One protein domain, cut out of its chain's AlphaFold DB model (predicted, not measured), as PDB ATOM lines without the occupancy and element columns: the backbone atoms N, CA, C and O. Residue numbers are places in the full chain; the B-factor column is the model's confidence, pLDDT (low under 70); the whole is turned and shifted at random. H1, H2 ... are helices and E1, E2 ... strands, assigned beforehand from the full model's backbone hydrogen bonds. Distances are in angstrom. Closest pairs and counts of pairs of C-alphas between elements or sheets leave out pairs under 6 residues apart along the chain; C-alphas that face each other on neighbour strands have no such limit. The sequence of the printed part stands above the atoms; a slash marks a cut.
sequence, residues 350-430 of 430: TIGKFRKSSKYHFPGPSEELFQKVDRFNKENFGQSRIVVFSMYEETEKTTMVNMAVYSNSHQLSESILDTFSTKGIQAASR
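This is residues 350 to 430 of the 430 residues of the protein "Hypothetical protein" of Cyclophora tenuis (UniProt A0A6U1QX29). Look for a twisted sheet of three strands, with helices H1 and H2 on one face as two layers, H1 by edge strand E2 and H2 by E1 and E3. The long hairpin E2 and E3 bends partway, and short H3 turns off at the end of H2. The 81 printed residues run E1, H1, E2, E3, H2, H3; the sheet's order is E1, E3, E2, antiparallel, and the class is mixed. The whole is compact, radius of gyration of the C-alphas 12.0 A, and spans 34 by 28 by 19 A.

Start at inner strand E3, residues 398 to 407: its N 405 and O 353 of E1, residues 351 to 355, are within hydrogen-bond range at 3.0 A, and its N 400 and O 392 of E2, residues 385 to 395, are within hydrogen-bond range at 2.8 A. E2 bends by 69 degrees at 390, E3 by 59 degrees at 402. H1, residues 366 to 379, is on the sheet at a height of 6.8 A, only just over none of the strands, with 2 C-alphas on E2 and 2 on E3; its closest C-alphas to E2 are Asn 377 and Arg 385, 5.5 A. E1, H1, E2 form a split strand-helix-strand unit, E3 between its same-way strands, with a right-handed crossover. H2, residues 410 to 419, is on the sheet at a height of 8.2 A, along E3 at 22 degrees on the local plane; the closest C-alphas of H2 and E3 are Ser 413 and Val 405, 5.2 A. H1 and H2 are apart. H3, residues 422 to 428, is not on the sheet; it and H2 only just touch, with 3 pairs of C-alphas within 8 A, only at the corner, about perpendicular at 81 degrees, closest C-alphas Asp 418 and Gly 424, 4.3 A. In H1, H2 and H3 every O i to N i+4 pair is within hydrogen-bond range.

Find C-alpha 351 at (160.592, 187.957, 112.797), where E1 begins, 13.4 A long. H1 covers 19.9 A, E2 26.1 A, E3 26.3 A, H2 14.6 A and H3 9.9 A, ending at C-alpha 428, (158.209, 163.973, 119.062).

The C-alphas farthest apart are those of Thr 350 and Thr 395, 35.1 A. The printed part has no cut and no long link. Confidence is under 70 at residues 357 to 358 and 424 to 430.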
ATOM      1  N   THR A 350     160.945 191.413 115.153       98.06
ATOM      2  CA  THR A 350     161.653 191.485 113.867       98.06
ATOM      3  C   THR A 350     161.366 190.303 112.957       98.06
ATOM      4  O   THR A 350     161.577 190.399 111.752       98.06
ATOM      5  N   ILE A 351     160.850 189.204 113.510       98.12
ATOM      6  CA  ILE A 351     160.592 187.957 112.797       98.12
ATOM      7  C   ILE A 351     159.120 187.581 112.925       98.12
ATOM      8  O   ILE A 351     158.584 187.505 114.030       98.12
ATOM      9  N   GLY A 352     158.485 187.258 111.802       97.81
ATOM     10  CA  GLY A 352     157.203 186.565 111.732       97.81
ATOM     11  C   GLY A 352     157.359 185.210 111.047       97.81
ATOM     12  O   GLY A 352     158.029 185.100 110.023       97.81
ATOM     13  N   LYS A 353     156.724 184.165 111.576       96.75
ATOM     14  CA  LYS A 353     156.594 182.875 110.882       96.75
ATOM     15  C   LYS A 353     155.123 182.530 110.768       96.75
ATOM     16  O   LYS A 353     154.446 182.428 111.786       96.75
ATOM     17  N   PHE A 354     154.628 182.394 109.542       96.06
ATOM     18  CA  PHE A 354     153.221 182.139 109.247       96.06
ATOM     19  C   PHE A 354     153.023 180.720 108.717       96.06
ATOM     20  O   PHE A 354     153.612 180.332 107.706       96.06
ATOM     21  N   ARG A 355     152.149 179.961 109.380       92.88
ATOM     22  CA  ARG A 355     151.806 178.585 109.031       92.88
ATOM     23  C   ARG A 355     150.393 178.509 108.474       92.88
ATOM     24  O   ARG A 355     149.411 178.825 109.149       92.88
ATOM     25  N   LYS A 356     150.299 178.025 107.236       84.75
ATOM     26  CA  LYS A 356     149.031 177.666 106.596       84.75
ATOM     27  C   LYS A 356     148.677 176.236 107.006       84.75
ATOM     28  O   LYS A 356     149.352 175.294 106.596       84.75
ATOM     29  N   SER A 357     147.634 176.042 107.809       67.75
ATOM     30  CA  SER A 357     147.248 174.701 108.281       67.75
ATOM     31  C   SER A 357     146.357 173.975 107.276       67.75
ATOM     32  O   SER A 357     145.235 173.598 107.601       67.75
ATOM     33  N   SER A 358     146.861 173.725 106.066       65.38
ATOM     34  CA  SER A 358     146.263 172.671 105.238       65.38
ATOM     35  C   SER A 358     146.662 171.257 105.683       65.38
ATOM     36  O   SER A 358     146.047 170.272 105.287       65.38
ATOM     37  N   LYS A 359     147.727 171.167 106.492       70.19
ATOM     38  CA  LYS A 359     148.418 169.920 106.849       70.19
ATOM     39  C   LYS A 359     148.646 169.735 108.356       70.19
ATOM     40  O   LYS A 359     148.934 168.625 108.792       70.19
ATOM     41  N   TYR A 360     148.549 170.807 109.147       82.06
ATOM     42  CA  TYR A 360     149.034 170.850 110.530       82.06
ATOM     43  C   TYR A 360     147.994 171.448 111.484       82.06
ATOM     44  O   TYR A 360     148.090 172.615 111.852       82.06
ATOM     45  N   HIS A 361     147.009 170.641 111.872       90.00
ATOM     46  CA  HIS A 361     145.900 171.056 112.736       90.00
ATOM     47  C   HIS A 361     146.318 171.201 114.207       90.00
ATOM     48  O   HIS A 361     147.309 170.613 114.638       90.00
ATOM     49  N   PHE A 362     145.531 171.936 114.990       93.19
ATOM     50  CA  PHE A 362     145.599 171.918 116.446       93.19
ATOM     51  C   PHE A 362     144.842 170.687 116.994       93.19
ATOM     52  O   PHE A 362     143.699 170.447 116.589       93.19
ATOM     53  N   PRO A 363     145.450 169.898 117.901       92.69
ATOM     54  CA  PRO A 363     144.853 168.691 118.473       92.69
ATOM     55  C   PRO A 363     143.950 169.032 119.671       92.69
ATOM     56  O   PRO A 363     144.358 168.908 120.824       92.69
ATOM     57  N   GLY A 364     142.732 169.482 119.393       94.44
ATOM     58  CA  GLY A 364     141.719 169.772 120.403       94.44
ATOM     59  C   GLY A 364     140.615 170.687 119.875       94.44
ATOM     60  O   GLY A 364     140.661 171.092 118.704       94.44
ATOM     61  N   PRO A 365     139.636 171.026 120.728       96.00
ATOM     62  CA  PRO A 365     138.580 171.963 120.385       96.00
ATOM     63  C   PRO A 365     139.123 173.397 120.347       96.00
ATOM     64  O   PRO A 365     140.163 173.723 120.933       96.00
ATOM     65  N   SER A 366     138.394 174.281 119.679       95.62
ATOM     66  CA  SER A 366     138.790 175.673 119.477       95.62
ATOM     67  C   SER A 366     138.863 176.469 120.782       95.62
ATOM     68  O   SER A 366     139.721 177.338 120.928       95.62
ATOM     69  N   GLU A 367     138.021 176.143 121.762       96.44
ATOM     70  CA  GLU A 367     138.065 176.745 123.098       96.44
ATOM     71  C   GLU A 367     139.414 176.487 123.790       96.44
ATOM     72  O   GLU A 367     140.037 177.407 124.320       96.44
ATOM     73  N   GLU A 368     139.932 175.256 123.717       96.62
ATOM     74  CA  GLU A 368     141.243 174.919 124.281       96.62
ATOM     75  C   GLU A 368     142.379 175.642 123.543       96.62
ATOM     76  O   GLU A 368     143.324 176.123 124.178       96.62
ATOM     77  N   LEU A 369     142.280 175.753 122.211       96.69
ATOM     78  CA  LEU A 369     143.228 176.516 121.399       96.69
ATOM     79  C   LEU A 369     143.342 177.957 121.911       96.69
ATOM     80  O   LEU A 369     144.454 178.406 122.201       96.69
ATOM     81  N   PHE A 370     142.223 178.673 122.055       97.94
ATOM     82  CA  PHE A 370     142.251 180.069 122.498       97.94
ATOM     83  C   PHE A 370     142.701 180.212 123.951       97.94
ATOM     84  O   PHE A 370     143.522 181.079 124.234       97.94
ATOM     85  N   GLN A 371     142.301 179.314 124.856       97.56
ATOM     86  CA  GLN A 371     142.807 179.325 126.234       97.56
ATOM     87  C   GLN A 371     144.335 179.183 126.299       97.56
ATOM     88  O   GLN A 371     144.995 179.881 127.077       97.56
ATOM     89  N   LYS A 372     144.915 178.292 125.483       97.88
ATOM     90  CA  LYS A 372     146.372 178.109 125.404       97.88
ATOM     91  C   LYS A 372     147.065 179.309 124.766       97.88
ATOM     92  O   LYS A 372     148.084 179.755 125.288       97.88
ATOM     93  N   VAL A 373     146.519 179.842 123.672       98.00
ATOM     94  CA  VAL A 373     147.063 181.024 122.985       98.00
ATOM     95  C   VAL A 373     147.027 182.254 123.894       98.00
ATOM     96  O   VAL A 373     148.030 182.958 124.001       98.00
ATOM     97  N   ASP A 374     145.923 182.490 124.596       98.00
ATOM     98  CA  ASP A 374     145.768 183.624 125.510       98.00
ATOM     99  C   ASP A 374     146.720 183.531 126.694       98.00
ATOM    100  O   ASP A 374     147.348 184.525 127.068       98.00
ATOM    101  N   ARG A 375     146.852 182.336 127.283       98.12
ATOM    102  CA  ARG A 375     147.829 182.086 128.346       98.12
ATOM    103  C   ARG A 375     149.242 182.369 127.850       98.12
ATOM    104  O   ARG A 375     149.944 183.164 128.469       98.12
ATOM    105  N   PHE A 376     149.614 181.800 126.704       98.44
ATOM    106  CA  PHE A 376     150.931 181.998 126.107       98.44
ATOM    107  C   PHE A 376     151.224 183.483 125.861       98.44
ATOM    108  O   PHE A 376     152.264 183.987 126.281       98.44
ATOM    109  N   ASN A 377     150.294 184.200 125.226       98.31
ATOM    110  CA  ASN A 377     150.443 185.617 124.897       98.31
ATOM    111  C   ASN A 377     150.560 186.514 126.139       98.31
ATOM    112  O   ASN A 377     151.215 187.554 126.076       98.31
ATOM    113  N   LYS A 378     149.931 186.134 127.259       97.81
ATOM    114  CA  LYS A 378     150.059 186.835 128.546       97.81
ATOM    115  C   LYS A 378     151.401 186.547 129.214       97.81
ATOM    116  O   LYS A 378     152.071 187.478 129.649       97.81
ATOM    117  N   GLU A 379     151.803 185.281 129.272       98.00
ATOM    118  CA  GLU A 379     153.055 184.843 129.906       98.00
ATOM    119  C   GLU A 379     154.302 185.322 129.147       98.00
ATOM    120  O   GLU A 379     155.337 185.568 129.759       98.00
ATOM    121  N   ASN A 380     154.194 185.509 127.827       97.44
ATOM    122  CA  ASN A 380     155.299 185.907 126.948       97.44
ATOM    123  C   ASN A 380     155.166 187.349 126.432       97.44
ATOM    124  O   ASN A 380     155.719 187.691 125.382       97.44
ATOM    125  N   PHE A 381     154.431 188.203 127.155       95.94
ATOM    126  CA  PHE A 381     154.241 189.605 126.783       95.94
ATOM    127  C   PHE A 381     155.589 190.306 126.536       95.94
ATOM    128  O   PHE A 381     156.499 190.246 127.363       95.94
ATOM    129  N   GLY A 382     155.721 190.956 125.377       93.62
ATOM    130  CA  GLY A 382     156.947 191.641 124.954       93.62
ATOM    131  C   GLY A 382     158.080 190.732 124.459       93.62
ATOM    132  O   GLY A 382     159.106 191.246 124.028       93.62
ATOM    133  N   GLN A 383     157.917 189.403 124.480       96.62
ATOM    134  CA  GLN A 383     158.925 188.448 123.989       96.62
ATOM    135  C   GLN A 383     158.484 187.743 122.707       96.62
ATOM    136  O   GLN A 383     159.272 187.572 121.776       96.62
ATOM    137  N   SER A 384     157.219 187.326 122.654       98.00
ATOM    138  CA  SER A 384     156.613 186.762 121.453       98.00
ATOM    139  C   SER A 384     155.096 186.921 121.468       98.00
ATOM    140  O   SER A 384     154.488 187.195 122.505       98.00
ATOM    141  N   ARG A 385     154.468 186.765 120.300       98.44
ATOM    142  CA  ARG A 385     153.014 186.839 120.150       98.44
ATOM    143  C   ARG A 385     152.516 185.843 119.116       98.44
ATOM    144  O   ARG A 385     152.994 185.827 117.985       98.44
ATOM    145  N   ILE A 386     151.506 185.067 119.491       98.44
ATOM    146  CA  ILE A 386     150.730 184.220 118.588       98.44
ATOM    147  C   ILE A 386     149.530 185.012 118.068       98.44
ATOM    148  O   ILE A 386     148.763 185.589 118.849       98.44
ATOM    149  N   VAL A 387     149.324 184.973 116.752       98.50
ATOM    150  CA  VAL A 387     148.106 185.460 116.101       98.50
ATOM    151  C   VAL A 387     147.444 184.323 115.336       98.50
ATOM    152  O   VAL A 387     148.009 183.799 114.378       98.50
ATOM    153  N   VAL A 388     146.227 183.964 115.742       98.00
ATOM    154  CA  VAL A 388     145.332 183.089 114.990       98.00
ATOM    155  C   VAL A 388     144.592 183.931 113.953       98.00
ATOM    156  O   VAL A 388     143.808 184.805 114.302       98.00
ATOM    157  N   PHE A 389     144.840 183.672 112.673       97.69
ATOM    158  CA  PHE A 389     144.224 184.384 111.551       97.69
ATOM    159  C   PHE A 389     142.897 183.780 111.120       97.69
ATOM    160  O   PHE A 389     142.057 184.477 110.583       97.69
ATOM    161  N   SER A 390     142.704 182.482 111.299       96.75
ATOM    162  CA  SER A 390     141.434 181.823 111.005       96.75
ATOM    163  C   SER A 390     141.405 180.485 111.706       96.75
ATOM    164  O   SER A 390     142.452 179.837 111.796       96.75
ATOM    165  N   MET A 391     140.225 180.024 112.093       95.31
ATOM    166  CA  MET A 391     140.058 178.675 112.613       95.31
ATOM    167  C   MET A 391     138.767 178.033 112.113       95.31
ATOM    168  O   MET A 391     137.856 178.732 111.668       95.31
ATOM    169  N   TYR A 392     138.731 176.706 112.168       93.69
ATOM    170  CA  TYR A 392     137.525 175.907 112.014       93.69
ATOM    171  C   TYR A 392     137.646 174.664 112.895       93.69
ATOM    172  O   TYR A 392     138.604 173.900 112.761       93.69
ATOM    173  N   GLU A 393     136.701 174.480 113.812       93.69
ATOM    174  CA  GLU A 393     136.615 173.271 114.628       93.69
ATOM    175  C   GLU A 393     135.962 172.162 113.799       93.69
ATOM    176  O   GLU A 393     134.762 172.190 113.542       93.69
ATOM    177  N   GLU A 394     136.770 171.209 113.332       89.38
ATOM    178  CA  GLU A 394     136.290 170.086 112.520       89.38
ATOM    179  C   GLU A 394     135.625 169.026 113.398       89.38
ATOM    180  O   GLU A 394     134.604 168.443 113.039       89.38
ATOM    181  N   THR A 395     136.216 168.781 114.568       90.19
ATOM    182  CA  THR A 395     135.693 167.888 115.604       90.19
ATOM    183  C   THR A 395     136.146 168.394 116.971       90.19
ATOM    184  O   THR A 395     137.097 169.169 117.061       90.19
ATOM    185  N   GLU A 396     135.596 167.835 118.048       90.88
ATOM    186  CA  GLU A 396     136.078 168.076 119.420       90.88
ATOM    187  C   GLU A 396     137.574 167.747 119.626       90.88
ATOM    188  O   GLU A 396     138.155 168.096 120.648       90.88
ATOM    189  N   LYS A 397     138.217 167.051 118.678       91.75
ATOM    190  CA  LYS A 397     139.627 166.635 118.746       91.75
ATOM    191  C   LYS A 397     140.538 167.376 117.770       91.75
ATOM    192  O   LYS A 397     141.754 167.202 117.847       91.75
ATOM    193  N   THR A 398     139.981 168.159 116.850       92.19
ATOM    194  CA  THR A 398     140.740 168.736 115.740       92.19
ATOM    195  C   THR A 398     140.207 170.113 115.384       92.19
ATOM    196  O   THR A 398     139.073 170.251 114.929       92.19
ATOM    197  N   THR A 399     141.079 171.114 115.489       94.31
ATOM    198  CA  THR A 399     140.827 172.474 115.007       94.31
ATOM    199  C   THR A 399     141.821 172.826 113.910       94.31
ATOM    200  O   THR A 399     143.036 172.807 114.104       94.31
ATOM    201  N   MET A 400     141.320 173.174 112.733       93.75
ATOM    202  CA  MET A 400     142.124 173.661 111.616       93.75
ATOM    203  C   MET A 400     142.455 175.134 111.851       93.75
ATOM    204  O   MET A 400     141.564 175.893 112.227       93.75
ATOM    205  N   VAL A 401     143.706 175.565 111.638       94.12
ATOM    206  CA  VAL A 401     144.117 176.913 112.071       94.12
ATOM    207  C   VAL A 401     145.187 177.572 111.200       94.12
ATOM    208  O   VAL A 401     146.294 177.077 111.069       94.12
ATOM    209  N   ASN A 402     144.929 178.757 110.649       95.38
ATOM    210  CA  ASN A 402     146.020 179.573 110.104       95.38
ATOM    211  C   ASN A 402     146.556 180.461 111.224       95.38
ATOM    212  O   ASN A 402     145.784 181.211 111.822       95.38
ATOM    213  N   MET A 403     147.854 180.397 111.508       96.31
ATOM    214  CA  MET A 403     148.453 181.167 112.600       96.31
ATOM    215  C   MET A 403     149.860 181.650 112.271       96.31
ATOM    216  O   MET A 403     150.566 181.035 111.471       96.31
ATOM    217  N   ALA A 404     150.265 182.745 112.907       97.56
ATOM    218  CA  ALA A 404     151.647 183.195 112.919       97.56
ATOM    219  C   ALA A 404     152.174 183.355 114.341       97.56
ATOM    220  O   ALA A 404     151.411 183.626 115.270       97.56
ATOM    221  N   VAL A 405     153.496 183.263 114.465       98.19
ATOM    222  CA  VAL A 405     154.235 183.681 115.654       98.19
ATOM    223  C   VAL A 405     155.180 184.811 115.281       98.19
ATOM    224  O   VAL A 405     155.965 184.679 114.339       98.19
ATOM    225  N   TYR A 406     155.110 185.896 116.045       98.62
ATOM    226  CA  TYR A 406     155.998 187.046 115.942       98.62
ATOM    227  C   TYR A 406     156.940 187.074 117.141       98.62
ATOM    228  O   TYR A 406     156.495 186.917 118.277       98.62
ATOM    229  N   SER A 407     158.236 187.222 116.887       98.25
ATOM    230  CA  SER A 407     159.285 187.279 117.908       98.25
ATOM    231  C   SER A 407     160.550 187.934 117.332       98.25
ATOM    232  O   SER A 407     160.494 188.601 116.301       98.25
ATOM    233  N   ASN A 408     161.700 187.734 117.979       97.44
ATOM    234  CA  ASN A 408     163.018 188.132 117.472       97.44
ATOM    235  C   ASN A 408     163.898 186.938 117.053       97.44
ATOM    236  O   ASN A 408     165.107 187.086 116.909       97.44
ATOM    237  N   SER A 409     163.327 185.736 116.898       96.12
ATOM    238  CA  SER A 409     164.075 184.533 116.506       96.12
ATOM    239  C   SER A 409     163.239 183.596 115.635       96.12
ATOM    240  O   SER A 409     162.130 183.202 116.001       96.12
ATOM    241  N   HIS A 410     163.808 183.164 114.503       92.69
ATOM    242  CA  HIS A 410     163.198 182.140 113.647       92.69
ATOM    243  C   HIS A 410     162.963 180.831 114.396       92.69
ATOM    244  O   HIS A 410     161.879 180.255 114.297       92.69
ATOM    245  N   GLN A 411     163.969 180.375 115.149       92.94
ATOM    246  CA  GLN A 411     163.918 179.113 115.880       92.94
ATOM    247  C   GLN A 411     162.844 179.159 116.967       92.94
ATOM    248  O   GLN A 411     162.062 178.218 117.096       92.94
ATOM    249  N   LEU A 412     162.755 180.273 117.702       95.00
ATOM    250  CA  LEU A 412     161.716 180.460 118.709       95.00
ATOM    251  C   LEU A 412     160.324 180.431 118.069       95.00
ATOM    252  O   LEU A 412     159.485 179.631 118.482       95.00
ATOM    253  N   SER A 413     160.090 181.238 117.028       95.81
ATOM    254  CA  SER A 413     158.792 181.286 116.345       95.81
ATOM    255  C   SER A 413     158.369 179.926 115.783       95.81
ATOM    256  O   SER A 413     157.205 179.546 115.898       95.81
ATOM    257  N   GLU A 414     159.304 179.165 115.210       92.75
ATOM    258  CA  GLU A 414     159.035 177.806 114.733       92.75
ATOM    259  C   GLU A 414     158.703 176.840 115.867       92.75
ATOM    260  O   GLU A 414     157.693 176.143 115.785       92.75
ATOM    261  N   SER A 415     159.499 176.839 116.940       93.44
ATOM    262  CA  SER A 415     159.257 175.961 118.087       93.44
ATOM    263  C   SER A 415     157.875 176.198 118.700       93.44
ATOM    264  O   SER A 415     157.159 175.244 118.992       93.44
ATOM    265  N   ILE A 416     157.448 177.462 118.804       95.31
ATOM    266  CA  ILE A 416     156.122 177.816 119.311       95.31
ATOM    267  C   ILE A 416     155.047 177.275 118.366       95.31
ATOM    268  O   ILE A 416     154.164 176.555 118.822       95.31
ATOM    269  N   LEU A 417     155.133 177.528 117.054       93.56
ATOM    270  CA  LEU A 417     154.166 176.985 116.087       93.56
ATOM    271  C   LEU A 417     154.051 175.454 116.156       93.56
ATOM    272  O   LEU A 417     152.962 174.894 115.999       93.56
ATOM    273  N   ASP A 418     155.164 174.762 116.386       91.50
ATOM    274  CA  ASP A 418     155.188 173.305 116.494       91.50
ATOM    275  C   ASP A 418     154.464 172.806 117.755       91.50
ATOM    276  O   ASP A 418     153.807 171.769 117.684       91.50
ATOM    277  N   THR A 419     154.458 173.561 118.862       91.69
ATOM    278  CA  THR A 419     153.660 173.206 120.060       91.69
ATOM    279  C   THR A 419     152.147 173.312 119.848       91.69
ATOM    280  O   THR A 419     151.381 172.605 120.503       91.69
ATOM    281  N   PHE A 420     151.705 174.156 118.912       90.44
ATOM    282  CA  PHE A 420     150.290 174.394 118.607       90.44
ATOM    283  C   PHE A 420     149.788 173.612 117.388       90.44
ATOM    284  O   PHE A 420     148.671 173.841 116.925       90.44
ATOM    285  N   SER A 421     150.584 172.687 116.850       84.31
ATOM    286  CA  SER A 421     150.184 171.930 115.669       84.31
ATOM    287  C   SER A 421     150.638 170.476 115.707       84.31
ATOM    288  O   SER A 421     151.630 170.112 116.338       84.31
ATOM    289  N   THR A 422     149.941 169.618 114.965       78.06
ATOM    290  CA  THR A 422     150.290 168.196 114.832       78.06
ATOM    291  C   THR A 422     151.691 167.961 114.260       78.06
ATOM    292  O   THR A 422     152.224 166.865 114.426       78.06
ATOM    293  N   LYS A 423     152.328 168.970 113.643       73.25
ATOM    294  CA  LYS A 423     153.725 168.904 113.185       73.25
ATOM    295  C   LYS A 423     154.682 168.567 114.336       73.25
ATOM    296  O   LYS A 423     155.506 167.667 114.183       73.25
ATOM    297  N   GLY A 424     154.538 169.231 115.487       61.31
ATOM    298  CA  GLY A 424     155.385 168.986 116.658       61.31
ATOM    299  C   GLY A 424     155.126 167.623 117.299       61.31
ATOM    300  O   GLY A 424     156.065 166.933 117.684       61.31
ATOM    301  N   ILE A 425     153.865 167.179 117.325       60.75
ATOM    302  CA  ILE A 425     153.495 165.849 117.842       60.75
ATOM    303  C   ILE A 425     154.106 164.736 116.984       60.75
ATOM    304  O   ILE A 425     154.641 163.768 117.518       60.75
ATOM    305  N   GLN A 426     154.074 164.882 115.656       57.78
ATOM    306  CA  GLN A 426     154.694 163.919 114.743       57.78
ATOM    307  C   GLN A 426     156.221 163.883 114.895       57.78
ATOM    308  O   GLN A 426     156.805 162.801 114.835       57.78
ATOM    309  N   ALA A 427     156.861 165.032 115.124       57.50
ATOM    310  CA  ALA A 427     158.302 165.110 115.360       57.50
ATOM    311  C   ALA A 427     158.724 164.459 116.689       57.50
ATOM    312  O   ALA A 427     159.742 163.785 116.715       57.50
ATOM    313  N   ALA A 428     157.930 164.591 117.758       52.41
ATOM    314  CA  ALA A 428     158.209 163.973 119.062       52.41
ATOM    315  C   ALA A 428     157.973 162.446 119.106       52.41
ATOM    316  O   ALA A 428     158.342 161.790 120.076       52.41
ATOM    317  N   SER A 429     157.322 161.888 118.078       46.34
ATOM    318  CA  SER A 429     157.018 160.451 117.953       46.34
ATOM    319  C   SER A 429     158.032 159.656 117.117       46.34
ATOM    320  O   SER A 429     157.844 158.456 116.912       46.34
ATOM    321  N   ARG A 430     159.076 160.322 116.614       42.81
ATOM    322  CA  ARG A 430     160.228 159.734 115.918       42.81
ATOM    323  C   ARG A 430     161.467 159.914 116.777       42.81
ATOM    324  O   ARG A 430     162.334 159.019 116.698       42.81
TER     325      ARG A 430